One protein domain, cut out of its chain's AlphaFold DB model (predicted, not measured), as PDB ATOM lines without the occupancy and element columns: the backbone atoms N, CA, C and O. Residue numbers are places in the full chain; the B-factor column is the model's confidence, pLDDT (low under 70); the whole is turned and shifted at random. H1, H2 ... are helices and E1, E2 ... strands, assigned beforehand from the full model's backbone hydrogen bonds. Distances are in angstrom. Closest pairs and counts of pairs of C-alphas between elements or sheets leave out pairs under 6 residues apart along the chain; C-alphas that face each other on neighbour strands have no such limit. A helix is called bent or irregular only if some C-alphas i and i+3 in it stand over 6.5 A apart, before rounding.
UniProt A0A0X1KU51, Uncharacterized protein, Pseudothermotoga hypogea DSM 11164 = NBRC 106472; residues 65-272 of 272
ATOM      1  N   TRP A  65      19.293   1.148  17.819       42.53
ATOM      2  CA  TRP A  65      18.329   2.133  18.305       42.53
ATOM      3  C   TRP A  65      16.847   1.761  18.107       42.53
ATOM      4  O   TRP A  65      16.345   1.716  16.985       42.53
ATOM      5  N   ILE A  66      16.092   1.629  19.211       42.38
ATOM      6  CA  ILE A  66      14.680   2.040  19.182       42.38
ATOM      7  C   ILE A  66      14.724   3.547  18.918       42.38
ATOM      8  O   ILE A  66      14.854   4.370  19.821       42.38
ATOM      9  N   LEU A  67      14.763   3.879  17.634       44.97
ATOM     10  CA  LEU A  67      14.650   5.224  17.127       44.97
ATOM     11  C   LEU A  67      13.158   5.524  17.129       44.97
ATOM     12  O   LEU A  67      12.429   5.068  16.246       44.97
ATOM     13  N   ILE A  68      12.689   6.266  18.127       52.50
ATOM     14  CA  ILE A  68      11.354   6.840  18.031       52.50
ATOM     15  C   ILE A  68      11.504   8.088  17.162       52.50
ATOM     16  O   ILE A  68      11.841   9.175  17.633       52.50
ATOM     17  N   VAL A  69      11.296   7.912  15.855       49.88
ATOM     18  CA  VAL A  69      11.062   9.036  14.947       49.88
ATOM     19  C   VAL A  69       9.609   9.456  15.135       49.88
ATOM     20  O   VAL A  69       8.719   8.917  14.480       49.88
ATOM     21  N   VAL A  70       9.355  10.377  16.062       54.09
ATOM     22  CA  VAL A  70       8.119  11.167  16.021       54.09
ATOM     23  C   VAL A  70       8.471  12.437  15.260       54.09
ATOM     24  O   VAL A  70       8.928  13.418  15.820       54.09
ATOM     25  N   ASP A  71       8.379  12.361  13.941       54.66
ATOM     26  CA  ASP A  71       8.501  13.530  13.080       54.66
ATOM     27  C   ASP A  71       7.070  13.927  12.704       54.66
ATOM     28  O   ASP A  71       6.450  13.326  11.822       54.66
ATOM     29  N   GLY A  72       6.495  14.831  13.500       60.38
ATOM     30  CA  GLY A  72       5.205  15.449  13.229       60.38
ATOM     31  C   GLY A  72       5.411  16.901  12.826       60.38
ATOM     32  O   GLY A  72       5.971  17.675  13.602       60.38
ATOM     33  N   LYS A  73       4.950  17.262  11.627       63.12
ATOM     34  CA  LYS A  73       4.656  18.658  11.297       63.12
ATOM     35  C   LYS A  73       3.317  18.995  11.920       63.12
ATOM     36  O   LYS A  73       2.374  18.214  11.794       63.12
ATOM     37  N   VAL A  74       3.259  20.136  12.576       75.94
ATOM     38  CA  VAL A  74       2.051  20.627  13.229       75.94
ATOM     39  C   VAL A  74       1.903  22.105  12.935       75.94
ATOM     40  O   VAL A  74       2.871  22.766  12.549       75.94
ATOM     41  N   TYR A  75       0.692  22.605  13.111       86.44
ATOM     42  CA  TYR A  75       0.387  24.022  13.098       86.44
ATOM     43  C   TYR A  75       0.539  24.560  14.530       86.44
ATOM     44  O   TYR A  75      -0.309  24.250  15.375       86.44
ATOM     45  N   PRO A  76       1.645  25.257  14.860       90.50
ATOM     46  CA  PRO A  76       1.883  25.727  16.213       90.50
ATOM     47  C   PRO A  76       1.067  26.988  16.500       90.50
ATOM     48  O   PRO A  76       1.171  27.996  15.798       90.50
ATOM     49  N   ILE A  77       0.309  26.927  17.585       94.12
ATOM     50  CA  ILE A  77      -0.299  28.082  18.235       94.12
ATOM     51  C   ILE A  77       0.473  28.316  19.521       94.12
ATOM     52  O   ILE A  77       0.671  27.400  20.316       94.12
ATOM     53  N   GLU A  78       0.936  29.537  19.718       94.75
ATOM     54  CA  GLU A  78       1.707  29.932  20.886       94.75
ATOM     55  C   GLU A  78       0.905  30.963  21.670       94.75
ATOM     56  O   GLU A  78       0.373  31.905  21.090       94.75
ATOM     57  N   VAL A  79       0.784  30.765  22.980       93.88
ATOM     58  CA  VAL A  79      -0.027  31.627  23.845       93.88
ATOM     59  C   VAL A  79       0.792  32.057  25.045       93.88
ATOM     60  O   VAL A  79       1.345  31.219  25.758       93.88
ATOM     61  N   GLU A  80       0.864  33.360  25.267       91.88
ATOM     62  CA  GLU A  80       1.414  33.952  26.484       91.88
ATOM     63  C   GLU A  80       0.258  34.177  27.453       91.88
ATOM     64  O   GLU A  80      -0.690  34.870  27.109       91.88
ATOM     65  N   GLU A  81       0.297  33.572  28.639       87.56
ATOM     66  CA  GLU A  81      -0.826  33.652  29.578       87.56
ATOM     67  C   GLU A  81      -0.354  33.571  31.033       87.56
ATOM     68  O   GLU A  81       0.349  32.643  31.435       87.56
ATOM     69  N   THR A  82      -0.792  34.535  31.832       80.62
ATOM     70  CA  THR A  82      -0.549  34.720  33.260       80.62
ATOM     71  C   THR A  82      -1.669  34.036  34.017       80.62
ATOM     72  O   THR A  82      -2.523  34.671  34.636       80.62
ATOM     73  N   SER A  83      -1.665  32.709  34.001       64.06
ATOM     74  CA  SER A  83      -2.621  31.961  34.804       64.06
ATOM     75  C   SER A  83      -1.925  31.135  35.871       64.06
ATOM     76  O   SER A  83      -0.917  30.479  35.633       64.06
ATOM     77  N   ASN A  84      -2.556  31.058  37.044       55.22
ATOM     78  CA  ASN A  84      -2.270  29.999  38.012       55.22
ATOM     79  C   ASN A  84      -2.800  28.635  37.527       55.22
ATOM     80  O   ASN A  84      -2.854  27.689  38.318       55.22
ATOM     81  N   ALA A  85      -3.247  28.514  36.268       50.66
ATOM     82  CA  ALA A  85      -3.832  27.305  35.716       50.66
ATOM     83  C   ALA A  85      -2.731  26.303  35.376       50.66
ATOM     84  O   ALA A  85      -2.623  25.830  34.251       50.66
ATOM     85  N   SER A  86      -1.963  25.897  36.386       52.69
ATOM     86  CA  SER A  86      -1.027  24.776  36.324       52.69
ATOM     87  C   SER A  86      -1.647  23.497  35.736       52.69
ATOM     88  O   SER A  86      -0.911  22.578  35.398       52.69
ATOM     89  N   GLU A  87      -2.977  23.435  35.580       56.56
ATOM     90  CA  GLU A  87      -3.713  22.269  35.101       56.56
ATOM     91  C   GLU A  87      -4.923  22.567  34.182       56.56
ATOM     92  O   GLU A  87      -5.772  21.690  34.068       56.56
ATOM     93  N   LEU A  88      -5.072  23.753  33.558       63.69
ATOM     94  CA  LEU A  88      -6.320  24.120  32.830       63.69
ATOM     95  C   LEU A  88      -7.588  23.979  33.708       63.69
ATOM     96  O   LEU A  88      -8.634  23.500  33.277       63.69
ATOM     97  N   LYS A  89      -7.484  24.327  34.993       58.22
ATOM     98  CA  LYS A  89      -8.563  24.138  35.985       58.22
ATOM     99  C   LYS A  89      -9.046  25.428  36.619       58.22
ATOM    100  O   LYS A  89      -9.806  25.371  37.584       58.22
ATOM    101  N   ASP A  90      -8.601  26.572  36.114       65.12
ATOM    102  CA  ASP A  90      -9.031  27.852  36.647       65.12
ATOM    103  C   ASP A  90     -10.346  28.285  35.974       65.12
ATOM    104  O   ASP A  90     -10.331  28.698  34.814       65.12
ATOM    105  N   PRO A  91     -11.498  28.214  36.670       60.66
ATOM    106  CA  PRO A  91     -12.777  28.624  36.100       60.66
ATOM    107  C   PRO A  91     -12.850  30.131  35.822       60.66
ATOM    108  O   PRO A  91     -13.821  30.574  35.209       60.66
ATOM    109  N   THR A  92     -11.874  30.916  36.293       67.19
ATOM    110  CA  THR A  92     -11.780  32.354  36.022       67.19
ATOM    111  C   THR A  92     -11.122  32.667  34.679       67.19
ATOM    112  O   THR A  92     -11.214  33.805  34.232       67.19
ATOM    113  N   ASN A  93     -10.547  31.665  34.005       79.25
ATOM    114  CA  ASN A  93      -9.873  31.819  32.719       79.25
ATOM    115  C   ASN A  93     -10.605  31.071  31.593       79.25
ATOM    116  O   ASN A  93     -10.094  30.117  31.002       79.25
ATOM    117  N   GLN A  94     -11.867  31.447  31.373       86.19
ATOM    118  CA  GLN A  94     -12.750  30.760  30.425       86.19
ATOM    119  C   GLN A  94     -12.250  30.873  28.985       86.19
ATOM    120  O   GLN A  94     -12.257  29.866  28.285       86.19
ATOM    121  N   ASP A  95     -11.741  32.041  28.595       90.25
ATOM    122  CA  ASP A  95     -11.258  32.290  27.235       90.25
ATOM    123  C   ASP A  95     -10.052  31.397  26.895       90.25
ATOM    124  O   ASP A  95     -10.063  30.676  25.896       90.25
ATOM    125  N   PHE A  96      -9.046  31.325  27.775       89.00
ATOM    126  CA  PHE A  96      -7.906  30.422  27.583       89.00
ATOM    127  C   PHE A  96      -8.339  28.953  27.482       89.00
ATOM    128  O   PHE A  96      -7.856  28.218  26.620       89.00
ATOM    129  N   MET A  97      -9.267  28.515  28.343       88.88
ATOM    130  CA  MET A  97      -9.789  27.146  28.294       88.88
ATOM    131  C   MET A  97     -10.558  26.866  27.002       88.88
ATOM    132  O   MET A  97     -10.455  25.766  26.468       88.88
ATOM    133  N   GLU A  98     -11.327  27.826  26.494       92.12
ATOM    134  CA  GLU A  98     -12.063  27.682  25.240       92.12
ATOM    135  C   GLU A  98     -11.110  27.541  24.048       92.12
ATOM    136  O   GLU A  98     -11.244  26.590  23.273       92.12
ATOM    137  N   LEU A  99     -10.076  28.387  23.969       92.62
ATOM    138  CA  LEU A  99      -9.024  28.262  22.956       92.62
ATOM    139  C   LEU A  99      -8.286  26.919  23.066       92.62
ATOM    140  O   LEU A  99      -8.079  26.232  22.062       92.62
ATOM    141  N   ALA A 100      -7.924  26.513  24.285       92.06
ATOM    142  CA  ALA A 100      -7.240  25.251  24.539       92.06
ATOM    143  C   ALA A 100      -8.098  24.039  24.144       92.06
ATOM    144  O   ALA A 100      -7.591  23.101  23.524       92.06
ATOM    145  N   ASN A 101      -9.392  24.045  24.471       92.06
ATOM    146  CA  ASN A 101     -10.330  22.987  24.093       92.06
ATOM    147  C   ASN A 101     -10.486  22.901  22.575       92.06
ATOM    148  O   ASN A 101     -10.406  21.808  22.020       92.06
ATOM    149  N   TRP A 102     -10.630  24.043  21.900       94.25
ATOM    150  CA  TRP A 102     -10.689  24.070  20.444       94.25
ATOM    151  C   TRP A 102      -9.422  23.471  19.816       94.25
ATOM    152  O   TRP A 102      -9.533  22.627  18.925       94.25
ATOM    153  N   CYS A 103      -8.229  23.825  20.320       92.12
ATOM    154  CA  CYS A 103      -6.955  23.250  19.867       92.12
ATOM    155  C   CYS A 103      -6.882  21.733  20.105       92.12
ATOM    156  O   CYS A 103      -6.403  20.994  19.246       92.12
ATOM    157  N   ALA A 104      -7.381  21.257  21.250       90.69
ATOM    158  CA  ALA A 104      -7.396  19.838  21.607       90.69
ATOM    159  C   ALA A 104      -8.254  18.978  20.663       90.69
ATOM    160  O   ALA A 104      -7.997  17.781  20.516       90.69
ATOM    161  N   GLU A 105      -9.256  19.577  20.016       91.00
ATOM    162  CA  GLU A 105     -10.137  18.916  19.049       91.00
ATOM    163  C   GLU A 105      -9.563  18.873  17.621       91.00
ATOM    164  O   GLU A 105     -10.066  18.124  16.781       91.00
ATOM    165  N   GLN A 106      -8.501  19.632  17.332       87.69
ATOM    166  CA  GLN A 106      -7.867  19.640  16.013       87.69
ATOM    167  C   GLN A 106      -6.808  18.534  15.897       87.69
ATOM    168  O   GLN A 106      -5.990  18.343  16.791       87.69
ATOM    169  N   GLU A 107      -6.767  17.817  14.771       81.12
ATOM    170  CA  GLU A 107      -5.821  16.701  14.584       81.12
ATOM    171  C   GLU A 107      -4.368  17.132  14.306       81.12
ATOM    172  O   GLU A 107      -3.442  16.333  14.473       81.12
ATOM    173  N   ASP A 108      -4.166  18.364  13.841       81.69
ATOM    174  CA  ASP A 108      -2.905  18.882  13.297       81.69
ATOM    175  C   ASP A 108      -2.461  20.216  13.914       81.69
ATOM    176  O   ASP A 108      -1.449  20.780  13.494       81.69
ATOM    177  N   VAL A 109      -3.181  20.701  14.924       88.50
ATOM    178  CA  VAL A 109      -2.805  21.882  15.706       88.50
ATOM    179  C   VAL A 109      -2.173  21.429  17.009       88.50
ATOM    180  O   VAL A 109      -2.612  20.456  17.621       88.50
ATOM    181  N   VAL A 110      -1.155  22.159  17.445       90.56
ATOM    182  CA  VAL A 110      -0.646  22.064  18.812       90.56
ATOM    183  C   VAL A 110      -0.622  23.447  19.429       90.56
ATOM    184  O   VAL A 110      -0.241  24.417  18.776       90.56
ATOM    185  N   MET A 111      -0.999  23.525  20.695       94.06
ATOM    186  CA  MET A 111      -0.917  24.743  21.480       94.06
ATOM    187  C   MET A 111       0.252  24.646  22.457       94.06
ATOM    188  O   MET A 111       0.331  23.710  23.254       94.06
ATOM    189  N   PHE A 112       1.139  25.632  22.409       94.94
ATOM    190  CA  PHE A 112       2.218  25.845  23.361       94.94
ATOM    191  C   PHE A 112       1.886  27.052  24.223       94.94
ATOM    192  O   PHE A 112       1.802  28.178  23.740       94.94
ATOM    193  N   TRP A 113       1.706  26.807  25.510       92.81
ATOM    194  CA  TRP A 113       1.412  27.843  26.482       92.81
ATOM    195  C   TRP A 113       2.667  28.213  27.281       92.81
ATOM    196  O   TRP A 113       3.323  27.349  27.868       92.81
ATOM    197  N   TYR A 114       2.972  29.509  27.312       92.69
ATOM    198  CA  TYR A 114       3.999  30.135  28.135       92.69
ATOM    199  C   TYR A 114       3.341  30.789  29.355       92.69
ATOM    200  O   TYR A 114       2.649  31.801  29.234       92.69
ATOM    201  N   ASP A 115       3.557  30.198  30.527       90.31
ATOM    202  CA  ASP A 115       3.042  30.705  31.799       90.31
ATOM    203  C   ASP A 115       3.829  31.945  32.229       90.31
ATOM    204  O   ASP A 115       4.982  31.835  32.628       90.31
ATOM    205  N   LEU A 116       3.238  33.133  32.144       88.44
ATOM    206  CA  LEU A 116       3.945  34.366  32.501       88.44
ATOM    207  C   LEU A 116       4.087  34.571  34.021       88.44
ATOM    208  O   LEU A 116       4.910  35.385  34.446       88.44
ATOM    209  N   ALA A 117       3.321  33.843  34.844       86.81
ATOM    210  CA  ALA A 117       3.458  33.883  36.300       86.81
ATOM    211  C   ALA A 117       4.668  33.061  36.781       86.81
ATOM    212  O   ALA A 117       5.318  33.441  37.756       86.81
ATOM    213  N   ASP A 118       4.996  31.979  36.066       87.88
ATOM    214  CA  ASP A 118       6.215  31.175  36.232       87.88
ATOM    215  C   ASP A 118       6.864  30.872  34.862       87.88
ATOM    216  O   ASP A 118       6.715  29.765  34.328       87.88
ATOM    217  N   PRO A 119       7.556  31.861  34.253       90.38
ATOM    218  CA  PRO A 119       8.057  31.751  32.886       90.38
ATOM    219  C   PRO A 119       9.027  30.587  32.689       90.38
ATOM    220  O   PRO A 119       9.937  30.400  33.506       90.38
ATOM    221  N   PRO A 120       8.933  29.851  31.563       93.56
ATOM    222  CA  PRO A 120       9.882  28.791  31.278       93.56
ATOM    223  C   PRO A 120      11.302  29.341  31.151       93.56
ATOM    224  O   PRO A 120      11.542  30.471  30.711       93.56
ATOM    225  N   VAL A 121      12.282  28.507  31.490       94.44
ATOM    226  CA  VAL A 121      13.696  28.880  31.359       94.44
ATOM    227  C   VAL A 121      13.988  29.243  29.901       94.44
ATOM    228  O   VAL A 121      13.693  28.455  29.010       94.44
ATOM    229  N   GLY A 122      14.574  30.420  29.658       94.75
ATOM    230  CA  GLY A 122      14.871  30.914  28.304       94.75
ATOM    231  C   GLY A 122      13.708  31.628  27.603       94.75
ATOM    232  O   GLY A 122      13.849  32.011  26.443       94.75
ATOM    233  N   PHE A 123      12.580  31.857  28.288       93.94
ATOM    234  CA  PHE A 123      11.431  32.569  27.719       93.94
ATOM    235  C   PHE A 123      11.778  33.969  27.202       93.94
ATOM    236  O   PHE A 123      11.337  34.338  26.121       93.94
ATOM    237  N   HIS A 124      12.606  34.733  27.923       92.25
ATOM    238  CA  HIS A 124      12.961  36.091  27.498       92.25
ATOM    239  C   HIS A 124      13.584  36.116  26.095       92.25
ATOM    240  O   HIS A 124      13.204  36.949  25.280       92.25
ATOM    241  N   ASP A 125      14.463  35.159  25.780       93.62
ATOM    242  CA  ASP A 125      15.069  35.053  24.451       93.62
ATOM    243  C   ASP A 125      14.024  34.668  23.392       93.62
ATOM    244  O   ASP A 125      14.006  35.250  22.305       93.62
ATOM    245  N   ARG A 126      13.118  33.727  23.711       93.31
ATOM    246  CA  ARG A 126      11.999  33.326  22.833       93.31
ATOM    247  C   ARG A 126      11.085  34.499  22.503       93.31
ATOM    248  O   ARG A 126      10.723  34.651  21.338       93.31
ATOM    249  N   ALA A 127      10.744  35.299  23.511       91.44
ATOM    250  CA  ALA A 127       9.802  36.403  23.403       91.44
ATOM    251  C   ALA A 127      10.292  37.491  22.436       91.44
ATOM    252  O   ALA A 127       9.494  38.092  21.728       91.44
ATOM    253  N   THR A 128      11.613  37.687  22.316       90.56
ATOM    254  CA  THR A 128      12.186  38.639  21.340       90.56
ATOM    255  C   THR A 128      11.981  38.246  19.876       90.56
ATOM    256  O   THR A 128      12.210  39.068  18.990       90.56
ATOM    257  N   LEU A 129      11.610  36.990  19.608       92.56
ATOM    258  CA  LEU A 129      11.408  36.494  18.251       92.56
ATOM    259  C   LEU A 129       9.964  36.622  17.777       92.56
ATOM    260  O   LEU A 129       9.759  36.571  16.567       92.56
ATOM    261  N   PHE A 130       8.988  36.759  18.677       92.06
ATOM    262  CA  PHE A 130       7.602  36.982  18.276       92.06
ATOM    263  C   PHE A 130       7.476  38.301  17.514       92.06
ATOM    264  O   PHE A 130       8.118  39.295  17.859       92.06
ATOM    265  N   VAL A 131       6.658  38.310  16.462       91.31
ATOM    266  CA  VAL A 131       6.462  39.500  15.627       91.31
ATOM    267  C   VAL A 131       5.028  40.001  15.676       91.31
ATOM    268  O   VAL A 131       4.088  39.222  15.783       91.31
ATOM    269  N   GLY A 132       4.857  41.317  15.567       86.69
ATOM    270  CA  GLY A 132       3.551  41.976  15.464       86.69
ATOM    271  C   GLY A 132       2.993  42.500  16.789       86.69
ATOM    272  O   GLY A 132       2.372  43.561  16.785       86.69
ATOM    273  N   ALA A 133       3.274  41.842  17.916       76.50
ATOM    274  CA  ALA A 133       2.961  42.386  19.237       76.50
ATOM    275  C   ALA A 133       3.957  43.502  19.595       76.50
ATOM    276  O   ALA A 133       5.163  43.359  19.394       76.50
ATOM    277  N   THR A 134       3.463  44.634  20.104       67.12
ATOM    278  CA  THR A 134       4.324  45.765  20.497       67.12
ATOM    279  C   THR A 134       5.009  45.551  21.842       67.12
ATOM    280  O   THR A 134       6.072  46.125  22.057       67.12
ATOM    281  N   ASP A 135       4.435  44.712  22.705       70.69
ATOM    282  CA  ASP A 135       4.955  44.350  24.022       70.69
ATOM    283  C   ASP A 135       4.585  42.888  24.342       70.69
ATOM    284  O   ASP A 135       3.596  42.363  23.822       70.69
ATOM    285  N   VAL A 136       5.359  42.238  25.223       62.78
ATOM    286  CA  VAL A 136       4.964  40.962  25.849       62.78
ATOM    287  C   VAL A 136       3.834  41.278  26.818       62.78
ATOM    288  O   VAL A 136       4.068  41.825  27.898       62.78
ATOM    289  N   ILE A 137       2.609  40.991  26.397       74.44
ATOM    290  CA  ILE A 137       1.397  41.264  27.157       74.44
ATOM    291  C   ILE A 137       0.723  39.924  27.411       74.44
ATOM    292  O   ILE A 137       0.702  39.036  26.560       74.44
ATOM    293  N   ASP A 138       0.204  39.790  28.622       85.06
ATOM    294  CA  ASP A 138      -0.668  38.694  28.998       85.06
ATOM    295  C   ASP A 138      -1.746  38.452  27.932       85.06
ATOM    296  O   ASP A 138      -2.281  39.424  27.403       85.06
ATOM    297  N   LYS A 139      -2.094  37.195  27.642       90.06
ATOM    298  CA  LYS A 139      -3.174  36.788  26.720       90.06
ATOM    299  C   LYS A 139      -2.900  36.984  25.229       90.06
ATOM    300  O   LYS A 139      -3.824  36.962  24.411       90.06
ATOM    301  N   ASN A 140      -1.644  37.182  24.844       93.69
ATOM    302  CA  ASN A 140      -1.276  37.239  23.437       93.69
ATOM    303  C   ASN A 140      -1.350  35.847  22.793       93.69
ATOM    304  O   ASN A 140      -0.834  34.865  23.330       93.69
ATOM    305  N   VAL A 141      -1.940  35.791  21.598       95.06
ATOM    306  CA  VAL A 141      -2.036  34.591  20.764       95.06
ATOM    307  C   VAL A 141      -1.238  34.798  19.488       95.06
ATOM    308  O   VAL A 141      -1.433  35.767  18.748       95.06
ATOM    309  N   TYR A 142      -0.365  33.840  19.211       95.00
ATOM    310  CA  TYR A 142       0.498  33.814  18.046       95.00
ATOM    311  C   TYR A 142       0.243  32.552  17.238       95.00
ATOM    312  O   TYR A 142       0.029  31.465  17.776       95.00
ATOM    313  N   VAL A 143       0.333  32.694  15.925       92.69
ATOM    314  CA  VAL A 143       0.273  31.586  14.978       92.69
ATOM    315  C   VAL A 143       1.492  31.684  14.085       92.69
ATOM    316  O   VAL A 143       1.790  32.756  13.564       92.69
ATOM    317  N   ASN A 144       2.239  30.587  13.942       89.81
ATOM    318  CA  ASN A 144       3.493  30.575  13.178       89.81
ATOM    319  C   ASN A 144       4.462  31.705  13.576       89.81
ATOM    320  O   ASN A 144       5.143  32.265  12.717       89.81
ATOM    321  N   ASN A 145       4.552  32.007  14.880       92.62
ATOM    322  CA  ASN A 145       5.373  33.078  15.462       92.62
ATOM    323  C   ASN A 145       4.885  34.524  15.192       92.62
ATOM    324  O   ASN A 145       5.535  35.478  15.625       92.62
ATOM    325  N   VAL A 146       3.729  34.697  14.545       92.88
ATOM    326  CA  VAL A 146       3.124  35.999  14.227       92.88
ATOM    327  C   VAL A 146       1.936  36.272  15.143       92.88
ATOM    328  O   VAL A 146       1.064  35.422  15.311       92.88
ATOM    329  N   PHE A 147       1.899  37.465  15.729       94.12
ATOM    330  CA  PHE A 147       0.805  37.922  16.576       94.12
ATOM    331  C   PHE A 147      -0.496  38.002  15.782       94.12
ATOM    332  O   PHE A 147      -0.547  38.633  14.724       94.12
ATOM    333  N   ILE A 148      -1.544  37.389  16.326       94.00
ATOM    334  CA  ILE A 148      -2.885  37.425  15.749       94.00
ATOM    335  C   ILE A 148      -3.780  38.363  16.549       94.00
ATOM    336  O   ILE A 148      -4.393  39.258  15.972       94.00
ATOM    337  N   ALA A 149      -3.855  38.160  17.864       94.06
ATOM    338  CA  ALA A 149      -4.749  38.911  18.730       94.06
ATOM    339  C   ALA A 149      -4.372  38.757  20.206       94.06
ATOM    340  O   ALA A 149      -3.619  37.860  20.587       94.06
ATOM    341  N   ASN A 150      -4.958  39.620  21.029       92.88
ATOM    342  CA  ASN A 150      -4.958  39.516  22.478       92.88
ATOM    343  C   ASN A 150      -6.403  39.287  22.943       92.88
ATOM    344  O   ASN A 150      -7.285  40.058  22.553       92.88
ATOM    345  N   TYR A 151      -6.659  38.249  23.745       90.75
ATOM    346  CA  TYR A 151      -8.030  37.944  24.185       90.75
ATOM    347  C   TYR A 151      -8.546  38.767  25.370       90.75
ATOM    348  O   TYR A 151      -9.636  38.512  25.872       90.75
ATOM    349  N   GLU A 152      -7.823  39.800  25.801       88.19
ATOM    350  CA  GLU A 152      -8.413  40.894  26.582       88.19
ATOM    351  C   GLU A 152      -9.211  41.864  25.700       88.19
ATOM    352  O   GLU A 152     -10.235  42.396  26.131       88.19
ATOM    353  N   ASP A 153      -8.762  42.058  24.458       90.62
ATOM    354  CA  ASP A 153      -9.313  43.045  23.525       90.62
ATOM    355  C   ASP A 153     -10.176  42.422  22.417       90.62
ATOM    356  O   ASP A 153     -10.987  43.111  21.796       90.62
ATOM    357  N   THR A 154      -9.993  41.129  22.142       93.00
ATOM    358  CA  THR A 154     -10.644  40.400  21.043       93.00
ATOM    359  C   THR A 154     -11.350  39.162  21.582       93.00
ATOM    360  O   THR A 154     -10.780  38.414  22.370       93.00
ATOM    361  N   ALA A 155     -12.589  38.921  21.155       94.38
ATOM    362  CA  ALA A 155     -13.349  37.762  21.618       94.38
ATOM    363  C   ALA A 155     -12.741  36.440  21.104       94.38
ATOM    364  O   ALA A 155     -12.207  36.374  19.996       94.38
ATOM    365  N   ILE A 156     -12.819  35.374  21.906       94.25
ATOM    366  CA  ILE A 156     -12.151  34.099  21.597       94.25
ATOM    367  C   ILE A 156     -12.706  33.420  20.343       94.25
ATOM    368  O   ILE A 156     -11.951  32.799  19.597       94.25
ATOM    369  N   ASP A 157     -14.000  33.576  20.073       95.50
ATOM    370  CA  ASP A 157     -14.658  33.062  18.875       95.50
ATOM    371  C   ASP A 157     -14.151  33.765  17.608       95.50
ATOM    372  O   ASP A 157     -13.914  33.111  16.589       95.50
ATOM    373  N   GLU A 158     -13.901  35.074  17.686       96.25
ATOM    374  CA  GLU A 158     -13.251  35.841  16.623       96.25
ATOM    375  C   GLU A 158     -11.809  35.368  16.400       96.25
ATOM    376  O   GLU A 158     -11.422  35.099  15.261       96.25
ATOM    377  N   ILE A 159     -11.032  35.168  17.471       95.69
ATOM    378  CA  ILE A 159      -9.658  34.649  17.382       95.69
ATOM    379  C   ILE A 159      -9.642  33.265  16.725       95.69
ATOM    380  O   ILE A 159      -8.889  33.041  15.777       95.69
ATOM    381  N   ILE A 160     -10.502  32.346  17.169       95.75
ATOM    382  CA  ILE A 160     -10.631  31.004  16.588       95.75
ATOM    383  C   ILE A 160     -11.011  31.080  15.104       95.75
ATOM    384  O   ILE A 160     -10.471  30.314  14.296       95.75
ATOM    385  N   SER A 161     -11.905  31.997  14.724       95.31
ATOM    386  CA  SER A 161     -12.269  32.221  13.321       95.31
ATOM    387  C   SER A 161     -11.060  32.669  12.502       95.31
ATOM    388  O   SER A 161     -10.787  32.077  11.459       95.31
ATOM    389  N   ILE A 162     -10.286  33.643  12.998       93.69
ATOM    390  CA  ILE A 162      -9.073  34.129  12.324       93.69
ATOM    391  C   ILE A 162      -8.071  32.987  12.128       93.69
ATOM    392  O   ILE A 162      -7.548  32.808  11.030       93.69
ATOM    393  N   ILE A 163      -7.819  32.188  13.170       93.50
ATOM    394  CA  ILE A 163      -6.892  31.051  13.106       93.50
ATOM    395  C   ILE A 163      -7.382  30.012  12.086       93.50
ATOM    396  O   ILE A 163      -6.592  29.491  11.303       93.50
ATOM    397  N   SER A 164      -8.683  29.719  12.076       91.56
ATOM    398  CA  SER A 164      -9.293  28.715  11.192       91.56
ATOM    399  C   SER A 164      -9.272  29.110   9.714       91.56
ATOM    400  O   SER A 164      -9.249  28.237   8.847       91.56
ATOM    401  N   GLU A 165      -9.296  30.410   9.418       90.38
ATOM    402  CA  GLU A 165      -9.243  30.946   8.054       90.38
ATOM    403  C   GLU A 165      -7.821  31.002   7.481       90.38
ATOM    404  O   GLU A 165      -7.652  31.114   6.261       90.38
ATOM    405  N   GLN A 166      -6.793  30.907   8.328       84.62
ATOM    406  CA  GLN A 166      -5.412  30.935   7.865       84.62
ATOM    407  C   GLN A 166      -5.042  29.661   7.098       84.62
ATOM    408  O   GLN A 166      -5.409  28.545   7.486       84.62
ATOM    409  N   PRO A 167      -4.284  29.795   5.995       77.94
ATOM    410  CA  PRO A 167      -3.776  28.639   5.285       77.94
ATOM    411  C   PRO A 167      -2.824  27.865   6.196       77.94
ATOM    412  O   PRO A 167      -1.840  28.402   6.704       77.94
ATOM    413  N   ARG A 168      -3.094  26.571   6.367       79.19
ATOM    414  CA  ARG A 168      -2.170  25.671   7.054       79.19
ATOM    415  C   ARG A 168      -0.968  25.453   6.145       79.19
ATOM    416  O   ARG A 168      -1.087  24.816   5.098       79.19
ATOM    417  N   GLU A 169       0.163  26.048   6.503       67.62
ATOM    418  CA  GLU A 169       1.371  25.954   5.693       67.62
ATOM    419  C   GLU A 169       1.954  24.540   5.727       67.62
ATOM    420  O   GLU A 169       2.272  23.986   6.780       67.62
ATOM    421  N   ASP A 170       2.159  23.963   4.543       68.00
ATOM    422  CA  ASP A 170       3.020  22.799   4.392       68.00
ATOM    423  C   ASP A 170       4.473  23.258   4.544       68.00
ATOM    424  O   ASP A 170       5.099  23.673   3.571       68.00
ATOM    425  N   PHE A 171       5.030  23.168   5.752       72.50
ATOM    426  CA  PHE A 171       6.435  23.499   6.005       72.50
ATOM    427  C   PHE A 171       7.358  22.624   5.137       72.50
ATOM    428  O   PHE A 171       7.485  21.424   5.404       72.50
ATOM    429  N   PRO A 172       8.020  23.145   4.087       66.88
ATOM    430  CA  PRO A 172       8.731  22.316   3.111       66.88
ATOM    431  C   PRO A 172      10.137  21.914   3.580       66.88
ATOM    432  O   PRO A 172      10.879  21.287   2.825       66.88
ATOM    433  N   GLY A 173      10.532  22.322   4.788       71.19
ATOM    434  CA  GLY A 173      11.906  22.211   5.250       71.19
ATOM    435  C   GLY A 173      12.350  20.795   5.634       71.19
ATOM    436  O   GLY A 173      11.570  19.840   5.734       71.19
ATOM    437  N   GLU A 174      13.666  20.672   5.813       82.12
ATOM    438  CA  GLU A 174      14.396  19.413   5.991       82.12
ATOM    439  C   GLU A 174      14.858  19.186   7.441       82.12
ATOM    440  O   GLU A 174      15.707  18.314   7.676       82.12
ATOM    441  N   LEU A 175      14.321  19.947   8.406       85.88
ATOM    442  CA  LEU A 175      14.555  19.706   9.826       85.88
ATOM    443  C   LEU A 175      14.183  18.270  10.191       85.88
ATOM    444  O   LEU A 175      13.237  17.678   9.666       85.88
ATOM    445  N   LYS A 176      14.928  17.713  11.134       85.81
ATOM    446  CA  LYS A 176      14.693  16.407  11.734       85.81
ATOM    447  C   LYS A 176      14.813  16.548  13.241       85.81
ATOM    448  O   LYS A 176      15.801  17.085  13.732       85.81
ATOM    449  N   LEU A 177      13.849  15.977  13.950       87.62
ATOM    450  CA  LEU A 177      13.845  15.855  15.404       87.62
ATOM    451  C   LEU A 177      13.571  14.393  15.756       87.62
ATOM    452  O   LEU A 177      12.633  13.799  15.223       87.62
ATOM    453  N   ARG A 178      14.424  13.766  16.571       86.19
ATOM    454  CA  ARG A 178      14.307  12.330  16.888       86.19
ATOM    455  C   ARG A 178      14.740  12.035  18.312       86.19
ATOM    456  O   ARG A 178      15.713  12.611  18.788       86.19
ATOM    457  N   LEU A 179      14.083  11.058  18.934       85.62
ATOM    458  CA  LEU A 179      14.556  10.441  20.168       85.62
ATOM    459  C   LEU A 179      15.259   9.126  19.850       85.62
ATOM    460  O   LEU A 179      14.739   8.260  19.139       85.62
ATOM    461  N   VAL A 180      16.458   8.982  20.396       82.94
ATOM    462  CA  VAL A 180      17.351   7.859  20.143       82.94
ATOM    463  C   VAL A 180      17.640   7.168  21.468       82.94
ATOM    464  O   VAL A 180      18.281   7.750  22.338       82.94
ATOM    465  N   ALA A 181      17.177   5.928  21.630       81.56
ATOM    466  CA  ALA A 181      17.482   5.139  22.822       81.56
ATOM    467  C   ALA A 181      18.999   4.934  22.976       81.56
ATOM    468  O   ALA A 181      19.662   4.506  22.029       81.56
ATOM    469  N   THR A 182      19.542   5.201  24.164       81.81
ATOM    470  CA  THR A 182      20.978   5.042  24.463       81.81
ATOM    471  C   THR A 182      21.323   3.650  24.992       81.81
ATOM    472  O   THR A 182      22.484   3.242  24.965       81.81
ATOM    473  N   ASP A 183      20.313   2.886  25.416       71.88
ATOM    474  CA  ASP A 183      20.438   1.517  25.905       71.88
ATOM    475  C   ASP A 183      19.477   0.550  25.184       71.88
ATOM    476  O   ASP A 183      18.493   0.949  24.559       71.88
ATOM    477  N   LEU A 184      19.765  -0.753  25.276       65.94
ATOM    478  CA  LEU A 184      18.999  -1.815  24.605       65.94
ATOM    479  C   LEU A 184      17.582  -2.009  25.159       65.94
ATOM    480  O   LEU A 184      16.715  -2.533  24.464       65.94
ATOM    481  N   SER A 185      17.358  -1.614  26.407       74.12
ATOM    482  CA  SER A 185      16.056  -1.677  27.069       74.12
ATOM    483  C   SER A 185      15.216  -0.426  26.794       74.12
ATOM    484  O   SER A 185      14.078  -0.352  27.256       74.12
ATOM    485  N   ALA A 186      15.770   0.542  26.053       75.56
ATOM    486  CA  ALA A 186      15.200   1.850  25.781       75.56
ATOM    487  C   ALA A 186      14.696   2.546  27.057       75.56
ATOM    488  O   ALA A 186      13.597   3.105  27.092       75.56
ATOM    489  N   THR A 187      15.495   2.458  28.127       81.62
ATOM    490  CA  THR A 187      15.206   3.110  29.412       81.62
ATOM    491  C   THR A 187      15.664   4.560  29.453       81.62
ATOM    492  O   THR A 187      15.153   5.332  30.262       81.62
ATOM    493  N   VAL A 188      16.583   4.932  28.566       87.25
ATOM    494  CA  VAL A 188      17.164   6.265  28.453       87.25
ATOM    495  C   VAL A 188      17.260   6.665  26.976       87.25
ATOM    496  O   VAL A 188      17.536   5.826  26.116       87.25
ATOM    497  N   TYR A 189      17.027   7.945  26.682       88.56
ATOM    498  CA  TYR A 189      17.030   8.510  25.332       88.56
ATOM    499  C   TYR A 189      17.854   9.794  25.244       88.56
ATOM    500  O   TYR A 189      17.874  10.602  26.168       88.56
ATOM    501  N   ASP A 190      18.459  10.007  24.083       91.88
ATOM    502  CA  ASP A 190      19.040  11.283  23.679       91.88
ATOM    503  C   ASP A 190      18.149  11.935  22.619       91.88
ATOM    504  O   ASP A 190      17.627  11.255  21.724       91.88
ATOM    505  N   LEU A 191      17.984  13.256  22.703       92.62
ATOM    506  CA  LEU A 191      17.351  14.036  21.650       92.62
ATOM    507  C   LEU A 191      18.381  14.337  20.555       92.62
ATOM    508  O   LEU A 191      19.539  14.647  20.828       92.62
ATOM    509  N   PHE A 192      17.953  14.251  19.302       89.25
ATOM    510  CA  PHE A 192      18.759  14.591  18.138       89.25
ATOM    511  C   PHE A 192      18.013  15.580  17.253       89.25
ATOM    512  O   PHE A 192      16.874  15.328  16.854       89.25
ATOM    513  N   VAL A 193      18.707  16.661  16.909       88.75
ATOM    514  CA  VAL A 193      18.312  17.639  15.894       88.75
ATOM    515  C   VAL A 193      19.267  17.537  14.711       88.75
ATOM    516  O   VAL A 193      20.462  17.304  14.893       88.75
ATOM    517  N   ASP A 194      18.740  17.652  13.499       84.94
ATOM    518  CA  ASP A 194      19.522  17.592  12.263       84.94
ATOM    519  C   ASP A 194      18.817  18.397  11.161       84.94
ATOM    520  O   ASP A 194      17.590  18.478  11.127       84.94
ATOM    521  N   GLU A 195      19.588  18.972  10.244       81.38
ATOM    522  CA  GLU A 195      19.104  19.676   9.058       81.38
ATOM    523  C   GLU A 195      20.085  19.409   7.912       81.38
ATOM    524  O   GLU A 195      21.293  19.574   8.060       81.38
ATOM    525  N   VAL A 196      19.576  19.038   6.732       72.25
ATOM    526  CA  VAL A 196      20.420  18.747   5.552       72.25
ATOM    527  C   VAL A 196      21.296  19.951   5.168       72.25
ATOM    528  O   VAL A 196      22.414  19.776   4.679       72.25
ATOM    529  N   LYS A 197      20.823  21.175   5.428       67.25
ATOM    530  CA  LYS A 197      21.597  22.414   5.310       67.25
ATOM    531  C   LYS A 197      21.850  22.987   6.699       67.25
ATOM    532  O   LYS A 197      21.121  23.858   7.152       67.25
ATOM    533  N   ALA A 198      22.926  22.528   7.330       58.19
ATOM    534  CA  ALA A 198      23.274  22.830   8.721       58.19
ATOM    535  C   ALA A 198      23.469  24.325   9.062       58.19
ATOM    536  O   ALA A 198      23.646  24.671  10.225       58.19
ATOM    537  N   LYS A 199      23.474  25.231   8.074       64.38
ATOM    538  CA  LYS A 199      23.687  26.657   8.320       64.38
ATOM    539  C   LYS A 199      22.842  27.528   7.410       64.38
ATOM    540  O   LYS A 199      23.148  27.712   6.232       64.38
ATOM    541  N   ASP A 200      21.821  28.120   8.006       78.56
ATOM    542  CA  ASP A 200      21.047  29.203   7.427       78.56
ATOM    543  C   ASP A 200      21.287  30.469   8.252       78.56
ATOM    544  O   ASP A 200      20.734  30.634   9.332       78.56
ATOM    545  N   ALA A 201      22.146  31.360   7.750       80.00
ATOM    546  CA  ALA A 201      22.550  32.571   8.472       80.00
ATOM    547  C   ALA A 201      21.404  33.575   8.692       80.00
ATOM    548  O   ALA A 201      21.580  34.540   9.430       80.00
ATOM    549  N   THR A 202      20.263  33.373   8.033       86.19
ATOM    550  CA  THR A 202      19.065  34.208   8.192       86.19
ATOM    551  C   THR A 202      18.071  33.627   9.188       86.19
ATOM    552  O   THR A 202      17.086  34.282   9.520       86.19
ATOM    553  N   ALA A 203      18.316  32.406   9.667       91.44
ATOM    554  CA  ALA A 203      17.394  31.703  10.533       91.44
ATOM    555  C   ALA A 203      17.769  31.822  12.014       91.44
ATOM    556  O   ALA A 203      18.940  31.856  12.400       91.44
ATOM    557  N   LYS A 204      16.736  31.815  12.852       93.88
ATOM    558  CA  LYS A 204      16.826  31.531  14.281       93.88
ATOM    559  C   LYS A 204      16.218  30.162  14.527       93.88
ATOM    560  O   LYS A 204      15.183  29.819  13.964       93.88
ATOM    561  N   TYR A 205      16.863  29.383  15.370       94.50
ATOM    562  CA  TYR A 205      16.405  28.071  15.780       94.50
ATOM    563  C   TYR A 205      15.873  28.162  17.202       94.50
ATOM    564  O   TYR A 205      16.480  28.827  18.045       94.50
ATOM    565  N   VAL A 206      14.764  27.479  17.463       96.12
ATOM    566  CA  VAL A 206      14.121  27.441  18.776       96.12
ATOM    567  C   VAL A 206      13.863  25.990  19.152       96.12
ATOM    568  O   VAL A 206      13.120  25.298  18.464       96.12
ATOM    569  N   LEU A 207      14.470  25.530  20.244       96.75
ATOM    570  CA  LEU A 207      14.178  24.234  20.854       96.75
ATOM    571  C   LEU A 207      13.310  24.452  22.088       96.75
ATOM    572  O   LEU A 207      13.704  25.181  22.995       96.75
ATOM    573  N   VAL A 208      12.160  23.795  22.121       97.00
ATOM    574  CA  VAL A 208      11.167  23.895  23.188       97.00
ATOM    575  C   VAL A 208      11.013  22.533  23.854       97.00
ATOM    576  O   VAL A 208      10.839  21.522  23.174       97.00
ATOM    577  N   GLU A 209      11.077  22.511  25.180       96.75
ATOM    578  CA  GLU A 209      10.658  21.401  26.037       96.75
ATOM    579  C   GLU A 209       9.319  21.770  26.670       96.75
ATOM    580  O   GLU A 209       9.114  22.908  27.105       96.75
ATOM    581  N   PHE A 210       8.401  20.811  26.705       95.12
ATOM    582  CA  PHE A 210       7.049  21.043  27.187       95.12
ATOM    583  C   PHE A 210       6.464  19.800  27.849       95.12
ATOM    584  O   PHE A 210       6.944  18.684  27.639       95.12
ATOM    585  N   GLU A 211       5.395  19.991  28.615       92.75
ATOM    586  CA  GLU A 211       4.633  18.923  29.256       92.75
ATOM    587  C   GLU A 211       3.169  18.925  28.790       92.75
ATOM    588  O   GLU A 211       2.561  19.984  28.632       92.75
ATOM    589  N   GLU A 212       2.597  17.740  28.538       88.31
ATOM    590  CA  GLU A 212       1.175  17.590  28.176       88.31
ATOM    591  C   GLU A 212       0.287  17.906  29.377       88.31
ATOM    592  O   GLU A 212       0.344  17.227  30.403       88.31
ATOM    593  N   VAL A 213      -0.560  18.923  29.216       86.06
ATOM    594  CA  VAL A 213      -1.614  19.263  30.182       86.06
ATOM    595  C   VAL A 213      -2.925  18.610  29.748       86.06
ATOM    596  O   VAL A 213      -3.631  18.006  30.555       86.06
ATOM    597  N   GLN A 214      -3.212  18.667  28.447       85.88
ATOM    598  CA  GLN A 214      -4.267  17.917  27.771       85.88
ATOM    599  C   GLN A 214      -3.819  17.575  26.347       85.88
ATOM    600  O   GLN A 214      -2.799  18.073  25.875       85.88
ATOM    601  N   SER A 215      -4.578  16.735  25.641       85.38
ATOM    602  CA  SER A 215      -4.221  16.369  24.266       85.38
ATOM    603  C   SER A 215      -4.029  17.618  23.404       85.38
ATOM    604  O   SER A 215      -4.886  18.494  23.403       85.38
ATOM    605  N   ASN A 216      -2.904  17.685  22.688       88.06
ATOM    606  CA  ASN A 216      -2.493  18.793  21.816       88.06
ATOM    607  C   ASN A 216      -2.303  20.159  22.501       88.06
ATOM    608  O   ASN A 216      -2.066  21.146  21.807       88.06
ATOM    609  N   VAL A 217      -2.353  20.237  23.834       91.12
ATOM    610  CA  VAL A 217      -2.083  21.473  24.578       91.12
ATOM    611  C   VAL A 217      -1.016  21.220  25.627       91.12
ATOM    612  O   VAL A 217      -1.153  20.389  26.534       91.12
ATOM    613  N   TYR A 218       0.060  21.978  25.494       92.56
ATOM    614  CA  TYR A 218       1.302  21.741  26.195       92.56
ATOM    615  C   TYR A 218       1.733  22.988  26.954       92.56
ATOM    616  O   TYR A 218       1.785  24.082  26.391       92.56
ATOM    617  N   LYS A 219       2.098  22.815  28.226       93.56
ATOM    618  CA  LYS A 219       2.770  23.861  28.997       93.56
ATOM    619  C   LYS A 219       4.255  23.823  28.664       93.56
ATOM    620  O   LYS A 219       4.899  22.787  28.831       93.56
ATOM    621  N   VAL A 220       4.808  24.937  28.205       95.44
ATOM    622  CA  VAL A 220       6.243  25.053  27.941       95.44
ATOM    623  C   VAL A 220       7.000  25.149  29.261       95.44
ATOM    624  O   VAL A 220       6.625  25.910  30.147       95.44
ATOM    625  N   THR A 221       8.087  24.389  29.384       95.44
ATOM    626  CA  THR A 221       8.921  24.340  30.595       95.44
ATOM    627  C   THR A 221      10.326  24.889  30.362       95.44
ATOM    628  O   THR A 221      10.934  25.460  31.272       95.44
ATOM    629  N   LYS A 222      10.849  24.780  29.135       97.31
ATOM    630  CA  LYS A 222      12.162  25.319  28.762       97.31
ATOM    631  C   LYS A 222      12.214  25.673  27.282       97.31
ATOM    632  O   LYS A 222      11.672  24.963  26.443       97.31
ATOM    633  N   VAL A 223      12.940  26.737  26.966       97.25
ATOM    634  CA  VAL A 223      13.229  27.176  25.606       97.25
ATOM    635  C   VAL A 223      14.718  27.464  25.451       97.25
ATOM    636  O   VAL A 223      15.379  27.948  26.366       97.25
ATOM    637  N   GLN A 224      15.257  27.164  24.275       97.25
ATOM    638  CA  GLN A 224      16.586  27.583  23.851       97.25
ATOM    639  C   GLN A 224      16.486  28.242  22.484       97.25
ATOM    640  O   GLN A 224      15.901  27.670  21.566       97.25
ATOM    641  N   VAL A 225      17.099  29.413  22.340       95.62
ATOM    642  CA  VAL A 225      17.186  30.144  21.075       95.62
ATOM    643  C   VAL A 225      18.638  30.169  20.612       95.62
ATOM    644  O   VAL A 225      19.542  30.427  21.403       95.62
ATOM    645  N   SER A 226      18.886  29.907  19.330       93.62
ATOM    646  CA  SER A 226      20.231  30.000  18.754       93.62
ATOM    647  C   SER A 226      20.200  30.390  17.279       93.62
ATOM    648  O   SER A 226      19.292  30.027  16.543       93.62
ATOM    649  N   GLU A 227      21.237  31.083  16.816       91.12
ATOM    650  CA  GLU A 227      21.496  31.314  15.383       91.12
ATOM    651  C   GLU A 227      22.086  30.082  14.685       91.12
ATOM    652  O   GLU A 227      22.074  29.977  13.462       91.12
ATOM    653  N   ASN A 228      22.630  29.144  15.462       89.56
ATOM    654  CA  ASN A 228      23.143  27.873  14.976       89.56
ATOM    655  C   ASN A 228      22.671  26.758  15.909       89.56
ATOM    656  O   ASN A 228      23.065  26.724  17.079       89.56
ATOM    657  N   PHE A 229      21.853  25.838  15.404       89.00
ATOM    658  CA  PHE A 229      21.326  24.746  16.219       89.00
ATOM    659  C   PHE A 229      22.418  23.826  16.776       89.00
ATOM    660  O   PHE A 229      22.222  23.236  17.833       89.00
ATOM    661  N   GLU A 230      23.589  23.746  16.133       88.88
ATOM    662  CA  GLU A 230      24.726  22.960  16.638       88.88
ATOM    663  C   GLU A 230      25.263  23.480  17.982       88.88
ATOM    664  O   GLU A 230      25.910  22.737  18.717       88.88
ATOM    665  N   ASN A 231      24.993  24.748  18.314       89.50
ATOM    666  CA  ASN A 231      25.402  25.362  19.577       89.50
ATOM    667  C   ASN A 231      24.386  25.146  20.711       89.50
ATOM    668  O   ASN A 231      24.632  25.598  21.828       89.50
ATOM    669  N   MET A 232      23.233  24.529  20.436       92.19
ATOM    670  CA  MET A 232      22.215  24.288  21.456       92.19
ATOM    671  C   MET A 232      22.623  23.150  22.387       92.19
ATOM    672  O   MET A 232      23.215  22.155  21.966       92.19
ATOM    673  N   ASP A 233      22.236  23.264  23.656       94.25
ATOM    674  CA  ASP A 233      22.383  22.186  24.626       94.25
ATOM    675  C   ASP A 233      21.232  21.189  24.446       94.25
ATOM    676  O   ASP A 233      20.191  21.256  25.108       94.25
ATOM    677  N   VAL A 234      21.384  20.312  23.453       93.88
ATOM    678  CA  VAL A 234      20.371  19.315  23.102       93.88
ATOM    679  C   VAL A 234      20.260  18.281  24.235       93.88
ATOM    680  O   VAL A 234      21.270  17.654  24.566       93.88
ATOM    681  N   PRO A 235      19.059  18.064  24.813       94.88
ATOM    682  CA  PRO A 235      18.843  17.137  25.919       94.88
ATOM    683  C   PRO A 235      19.389  15.725  25.680       94.88
ATOM    684  O   PRO A 235      19.179  15.117  24.627       94.88
ATOM    685  N   LYS A 236      20.048  15.180  26.705       94.06
ATOM    686  CA  LYS A 236      20.616  13.828  26.722       94.06
ATOM    687  C   LYS A 236      20.255  13.103  28.001       94.06
ATOM    688  O   LYS A 236      19.969  13.732  29.017       94.06
ATOM    689  N   ASN A 237      20.366  11.783  27.963       92.62
ATOM    690  CA  ASN A 237      20.098  10.899  29.087       92.62
ATOM    691  C   ASN A 237      18.687  11.067  29.683       92.62
ATOM    692  O   ASN A 237      18.514  10.953  30.894       92.62
ATOM    693  N   ILE A 238      17.683  11.324  28.843       92.56
ATOM    694  CA  ILE A 238      16.286  11.489  29.252       92.56
ATOM    695  C   ILE A 238      15.718  10.119  29.644       92.56
ATOM    696  O   ILE A 238      15.640   9.228  28.791       92.56
ATOM    697  N   PRO A 239      15.277   9.914  30.894       91.62
ATOM    698  CA  PRO A 239      14.612   8.681  31.288       91.62
ATOM    699  C   PRO A 239      13.313   8.458  30.504       91.62
ATOM    700  O   PRO A 239      12.483   9.355  30.366       91.62
ATOM    701  N   ALA A 240      13.071   7.220  30.076       85.62
ATOM    702  CA  ALA A 240      11.852   6.820  29.368       85.62
ATOM    703  C   ALA A 240      10.566   7.155  30.144       85.62
ATOM    704  O   ALA A 240       9.509   7.369  29.555       85.62
ATOM    705  N   SER A 241      10.646   7.184  31.478       86.69
ATOM    706  CA  SER A 241       9.531   7.562  32.343       86.69
ATOM    707  C   SER A 241       9.116   9.023  32.180       86.69
ATOM    708  O   SER A 241       7.919   9.294  32.264       86.69
ATOM    709  N   GLU A 242      10.060   9.936  31.933       90.38
ATOM    710  CA  GLU A 242       9.776  11.366  31.735       90.38
ATOM    711  C   GLU A 242       9.076  11.617  30.400       90.38
ATOM    712  O   GLU A 242       8.175  12.445  30.317       90.38
ATOM    713  N   LEU A 243       9.407  10.834  29.372       87.81
ATOM    714  CA  LEU A 243       8.796  10.950  28.047       87.81
ATOM    715  C   LEU A 243       7.292  10.637  28.027       87.81
ATOM    716  O   LEU A 243       6.662  10.850  27.002       87.81
ATOM    717  N   ASN A 244       6.696  10.131  29.115       84.62
ATOM    718  CA  ASN A 244       5.240   9.944  29.188       84.62
ATOM    719  C   ASN A 244       4.473  11.264  29.314       84.62
ATOM    720  O   ASN A 244       3.287  11.294  29.007       84.62
ATOM    721  N   THR A 245       5.125  12.312  29.817       84.75
ATOM    722  CA  THR A 245       4.523  13.635  30.026       84.75
ATOM    723  C   THR A 245       5.293  14.726  29.300       84.75
ATOM    724  O   THR A 245       4.697  15.734  28.948       84.75
ATOM    725  N   LYS A 246       6.585  14.512  29.031       89.94
ATOM    726  CA  LYS A 246       7.489  15.462  28.384       89.94
ATOM    727  C   LYS A 246       7.572  15.257  26.873       89.94
ATOM    728  O   LYS A 246       7.701  14.124  26.406       89.94
ATOM    729  N   GLY A 247       7.552  16.356  26.130       92.31
ATOM    730  CA  GLY A 247       7.738  16.407  24.685       92.31
ATOM    731  C   GLY A 247       8.713  17.507  24.267       92.31
ATOM    732  O   GLY A 247       9.212  18.273  25.096       92.31
ATOM    733  N   PHE A 248       9.008  17.549  22.968       94.25
ATOM    734  CA  PHE A 248       9.964  18.492  22.389       94.25
ATOM    735  C   PHE A 248       9.454  19.060  21.070       94.25
ATOM    736  O   PHE A 248       8.916  18.322  20.248       94.25
ATOM    737  N   ALA A 249       9.664  20.351  20.841       94.12
ATOM    738  CA  ALA A 249       9.411  21.001  19.561       94.12
ATOM    739  C   ALA A 249      10.666  21.727  19.089       94.12
ATOM    740  O   ALA A 249      11.429  22.263  19.889       94.12
ATOM    741  N   PHE A 250      10.888  21.733  17.782       93.81
ATOM    742  CA  PHE A 250      12.015  22.409  17.171       93.81
ATOM    743  C   PHE A 250      11.542  23.249  15.997       93.81
ATOM    744  O   PHE A 250      10.983  22.710  15.043       93.81
ATOM    745  N   PHE A 251      11.771  24.556  16.077       93.31
ATOM    746  CA  PHE A 251      11.353  25.531  15.079       93.31
ATOM    747  C   PHE A 251      12.565  26.149  14.402       93.31
ATOM    748  O   PHE A 251      13.568  26.467  15.046       93.31
ATOM    749  N   LYS A 252      12.432  26.383  13.101       93.12
ATOM    750  CA  LYS A 252      13.282  27.281  12.333       93.12
ATOM    751  C   LYS A 252      12.449  28.490  11.948       93.12
ATOM    752  O   LYS A 252      11.440  28.355  11.263       93.12
ATOM    753  N   ILE A 253      12.897  29.656  12.383       93.06
ATOM    754  CA  ILE A 253      12.250  30.944  12.166       93.06
ATOM    755  C   ILE A 253      13.100  31.747  11.188       93.06
ATOM    756  O   ILE A 253      14.311  31.857  11.381       93.06
ATOM    757  N   ARG A 254      12.488  32.320  10.151       91.12
ATOM    758  CA  ARG A 254      13.132  33.254   9.218       91.12
ATOM    759  C   ARG A 254      12.236  34.471   9.055       91.12
ATOM    760  O   ARG A 254      11.031  34.314   8.928       91.12
ATOM    761  N   ASP A 255      12.830  35.661   9.086       89.06
ATOM    762  CA  ASP A 255      12.112  36.931   8.911       89.06
ATOM    763  C   ASP A 255      10.899  37.102   9.851       89.06
ATOM    764  O   ASP A 255       9.951  37.811   9.535       89.06
ATOM    765  N   GLY A 256      10.949  36.476  11.034       88.44
ATOM    766  CA  GLY A 256       9.876  36.535  12.027       88.44
ATOM    767  C   GLY A 256       8.795  35.462  11.892       88.44
ATOM    768  O   GLY A 256       7.884  35.440  12.706       88.44
ATOM    769  N   GLU A 257       8.900  34.542  10.938       90.31
ATOM    770  CA  GLU A 257       7.894  33.499  10.701       90.31
ATOM    771  C   GLU A 257       8.504  32.104  10.839       90.31
ATOM    772  O   GLU A 257       9.680  31.884  10.528       90.31
ATOM    773  N   VAL A 258       7.714  31.135  11.304       91.06
ATOM    774  CA  VAL A 258       8.123  29.723  11.286       91.06
ATOM    775  C   VAL A 258       8.186  29.251   9.835       91.06
ATOM    776  O   VAL A 258       7.190  29.272   9.134       91.06
ATOM    777  N   VAL A 259       9.351  28.778   9.387       90.31
ATOM    778  CA  VAL A 259       9.546  28.234   8.025       90.31
ATOM    779  C   VAL A 259       9.766  26.723   8.008       90.31
ATOM    780  O   VAL A 259       9.700  26.089   6.954       90.31
ATOM    781  N   ASP A 260      10.056  26.134   9.168       90.31
ATOM    782  CA  ASP A 260      10.071  24.690   9.374       90.31
ATOM    783  C   ASP A 260       9.857  24.357  10.852       90.31
ATOM    784  O   ASP A 260      10.346  25.077  11.726       90.31
ATOM    785  N   ASN A 261       9.152  23.265  11.148       89.88
ATOM    786  CA  ASN A 261       8.974  22.797  12.520       89.88
ATOM    787  C   ASN A 261       8.890  21.277  12.630       89.88
ATOM    788  O   ASN A 261       8.484  20.590  11.691       89.88
ATOM    789  N   ARG A 262       9.271  20.755  13.797       89.75
ATOM    790  CA  ARG A 262       9.140  19.344  14.160       89.75
ATOM    791  C   ARG A 262       8.711  19.206  15.604       89.75
ATOM    792  O   ARG A 262       9.295  19.857  16.464       89.75
ATOM    793  N   VAL A 263       7.757  18.318  15.867       88.56
ATOM    794  CA  VAL A 263       7.257  18.060  17.220       88.56
ATOM    795  C   VAL A 263       7.277  16.571  17.548       88.56
ATOM    796  O   VAL A 263       6.823  15.728  16.773       88.56
ATOM    797  N   ILE A 264       7.807  16.271  18.731       88.50
ATOM    798  CA  ILE A 264       7.720  14.992  19.424       88.50
ATOM    799  C   ILE A 264       6.733  15.174  20.577       88.50
ATOM    800  O   ILE A 264       7.079  15.731  21.620       88.50
ATOM    801  N   GLU A 265       5.507  14.696  20.383       86.38
ATOM    802  CA  GLU A 265       4.504  14.589  21.449       86.38
ATOM    803  C   GLU A 265       4.974  13.586  22.529       86.38
ATOM    804  O   GLU A 265       5.709  12.640  22.207       86.38
ATOM    805  N   PRO A 266       4.519  13.716  23.789       86.50
ATOM    806  CA  PRO A 266       4.808  12.732  24.822       86.50
ATOM    807  C   PRO A 266       4.349  11.326  24.424       86.50
ATOM    808  O   PRO A 266       3.307  11.106  23.798       86.50
ATOM    809  N   LEU A 267       5.148  10.335  24.804       76.50
ATOM    810  CA  LEU A 267       4.894   8.929  24.548       76.50
ATOM    811  C   LEU A 267       3.725   8.461  25.412       76.50
ATOM    812  O   LEU A 267       3.901   7.988  26.534       76.50
ATOM    813  N   LYS A 268       2.510   8.532  24.864       65.75
ATOM    814  CA  LYS A 268       1.337   7.939  25.511       65.75
ATOM    815  C   LYS A 268       1.628   6.467  25.789       65.75
ATOM    816  O   LYS A 268       1.988   5.711  24.876       65.75
ATOM    817  N   LYS A 269       1.464   6.045  27.050       49.09
ATOM    818  CA  LYS A 269       1.539   4.628  27.422       49.09
ATOM    819  C   LYS A 269       0.622   3.860  26.481       49.09
ATOM    820  O   LYS A 269      -0.593   4.041  26.509       49.09
ATOM    821  N   VAL A 270       1.198   2.985  25.661       35.62
ATOM    822  CA  VAL A 270       0.410   1.954  24.991       35.62
ATOM    823  C   VAL A 270      -0.103   1.070  26.118       35.62
ATOM    824  O   VAL A 270       0.651   0.247  26.638       35.62
ATOM    825  N   GLN A 271      -1.341   1.302  26.561       26.44
ATOM    826  CA  GLN A 271      -2.041   0.344  27.405       26.44
ATOM    827  C   GLN A 271      -2.043  -0.970  26.621       26.44
ATOM    828  O   GLN A 271      -2.600  -1.047  25.526       26.44
ATOM    829  N   ARG A 272      -1.260  -1.933  27.112       24.59
ATOM    830  CA  ARG A 272      -1.216  -3.296  26.587       24.59
ATOM    831  C   ARG A 272      -2.441  -4.060  27.050       24.59
ATOM    832  O   ARG A 272      -2.834  -3.847  28.218       24.59
TER     833      ARG A 272
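AT A GLANCE: This is residues 65 to 272 of the 272 residues of an uncharacterized protein of Pseudothermotoga hypogea DSM 11164 = NBRC 106472 (UniProt A0A0X1KU51). One long eight-stranded sheet is folded back on itself at E8, with the leaf E4, E3, E1, E2 facing the leaf E7, E9, E10. Helices H1 and H3 lie side by side over the first leaf, and the hairpin E5 and E6 makes a second sheet beyond the other leaf, partly face to face with it. The printed part has 208 residues, of mixed class, in the order E1 H1 E2 H2 E3 E4 H3 E5 E6 E7 E8 E9 E10. The large sheet is mixed, in the order E4 E3 E1 E2 E8 E7 E9 E10, and strongly twisted. The whole is compact, with a radius of gyration of the C-alphas of 16.7 A and spans of 52 by 44 by 30 A.

IN THESE COORDINATES: E1, residues 75 to 81, begins at C-alpha 75 at (0.387, 24.022, 13.098). H1 is residues 94 to 105, 16.6 A long; E2 is 109 to 115, H2 123 to 127, E3 140 to 143, E4 146 to 150 and H3 156 to 165, 14.2 A long. E5 is 175 to 181 and E6 188 to 195, 23.7 A. E7, 203 to 214, spans 30.9 A and bends by 63 degrees at residue 211. E8, 217 to 226, spans 24.6 A and bends by 71 degrees at residue 221. E9 is 246 to 254, 26.8 A; E10, 257 to 264, ends at C-alpha 264 at (7.720, 14.992, 19.424).

HOW THE PARTS SIT: In the folded sheet, one sheet bent back into two facing leaves, E1 and E2 are parallel, with N 77 and O 110 2.8 A apart. They form a strand-helix-strand unit with H1 between, its crossover right-handed. E2 and E8 are parallel, with N 218 and O 111 at 2.8 A. E8 and E7 are a hairpin, with N 207 and O 224 at 2.9 A. H1 is over E2 at a height of 8.9 A over the sheet. H1 and H3 touch at a shallow tilt of 31 degrees, the same way, closest at C-alphas Asp 95 and Ile 156, 6.0 A. H2 is on the sheet, over none of its strands, on the opposite face from H3. E5 and E6 form a sandwich, two sheets face to face, with the large sheet; the closest C-alphas of E5 and E10 are those of Leu 177 and Arg 262, 6.0 A. In all three helices every O i to N i+4 pair is within hydrogen-bond range.

THE WHOLE: The farthest C-alphas, those of Asp 153 and Leu 184, are 53.1 A apart. The printed part has no cut. The long links are E1 to H1, H2 to E3 and E8 to E9. Confidence is under 70 for 33 residues, among them 65 to 73, 83 to 92 and 268 to 272.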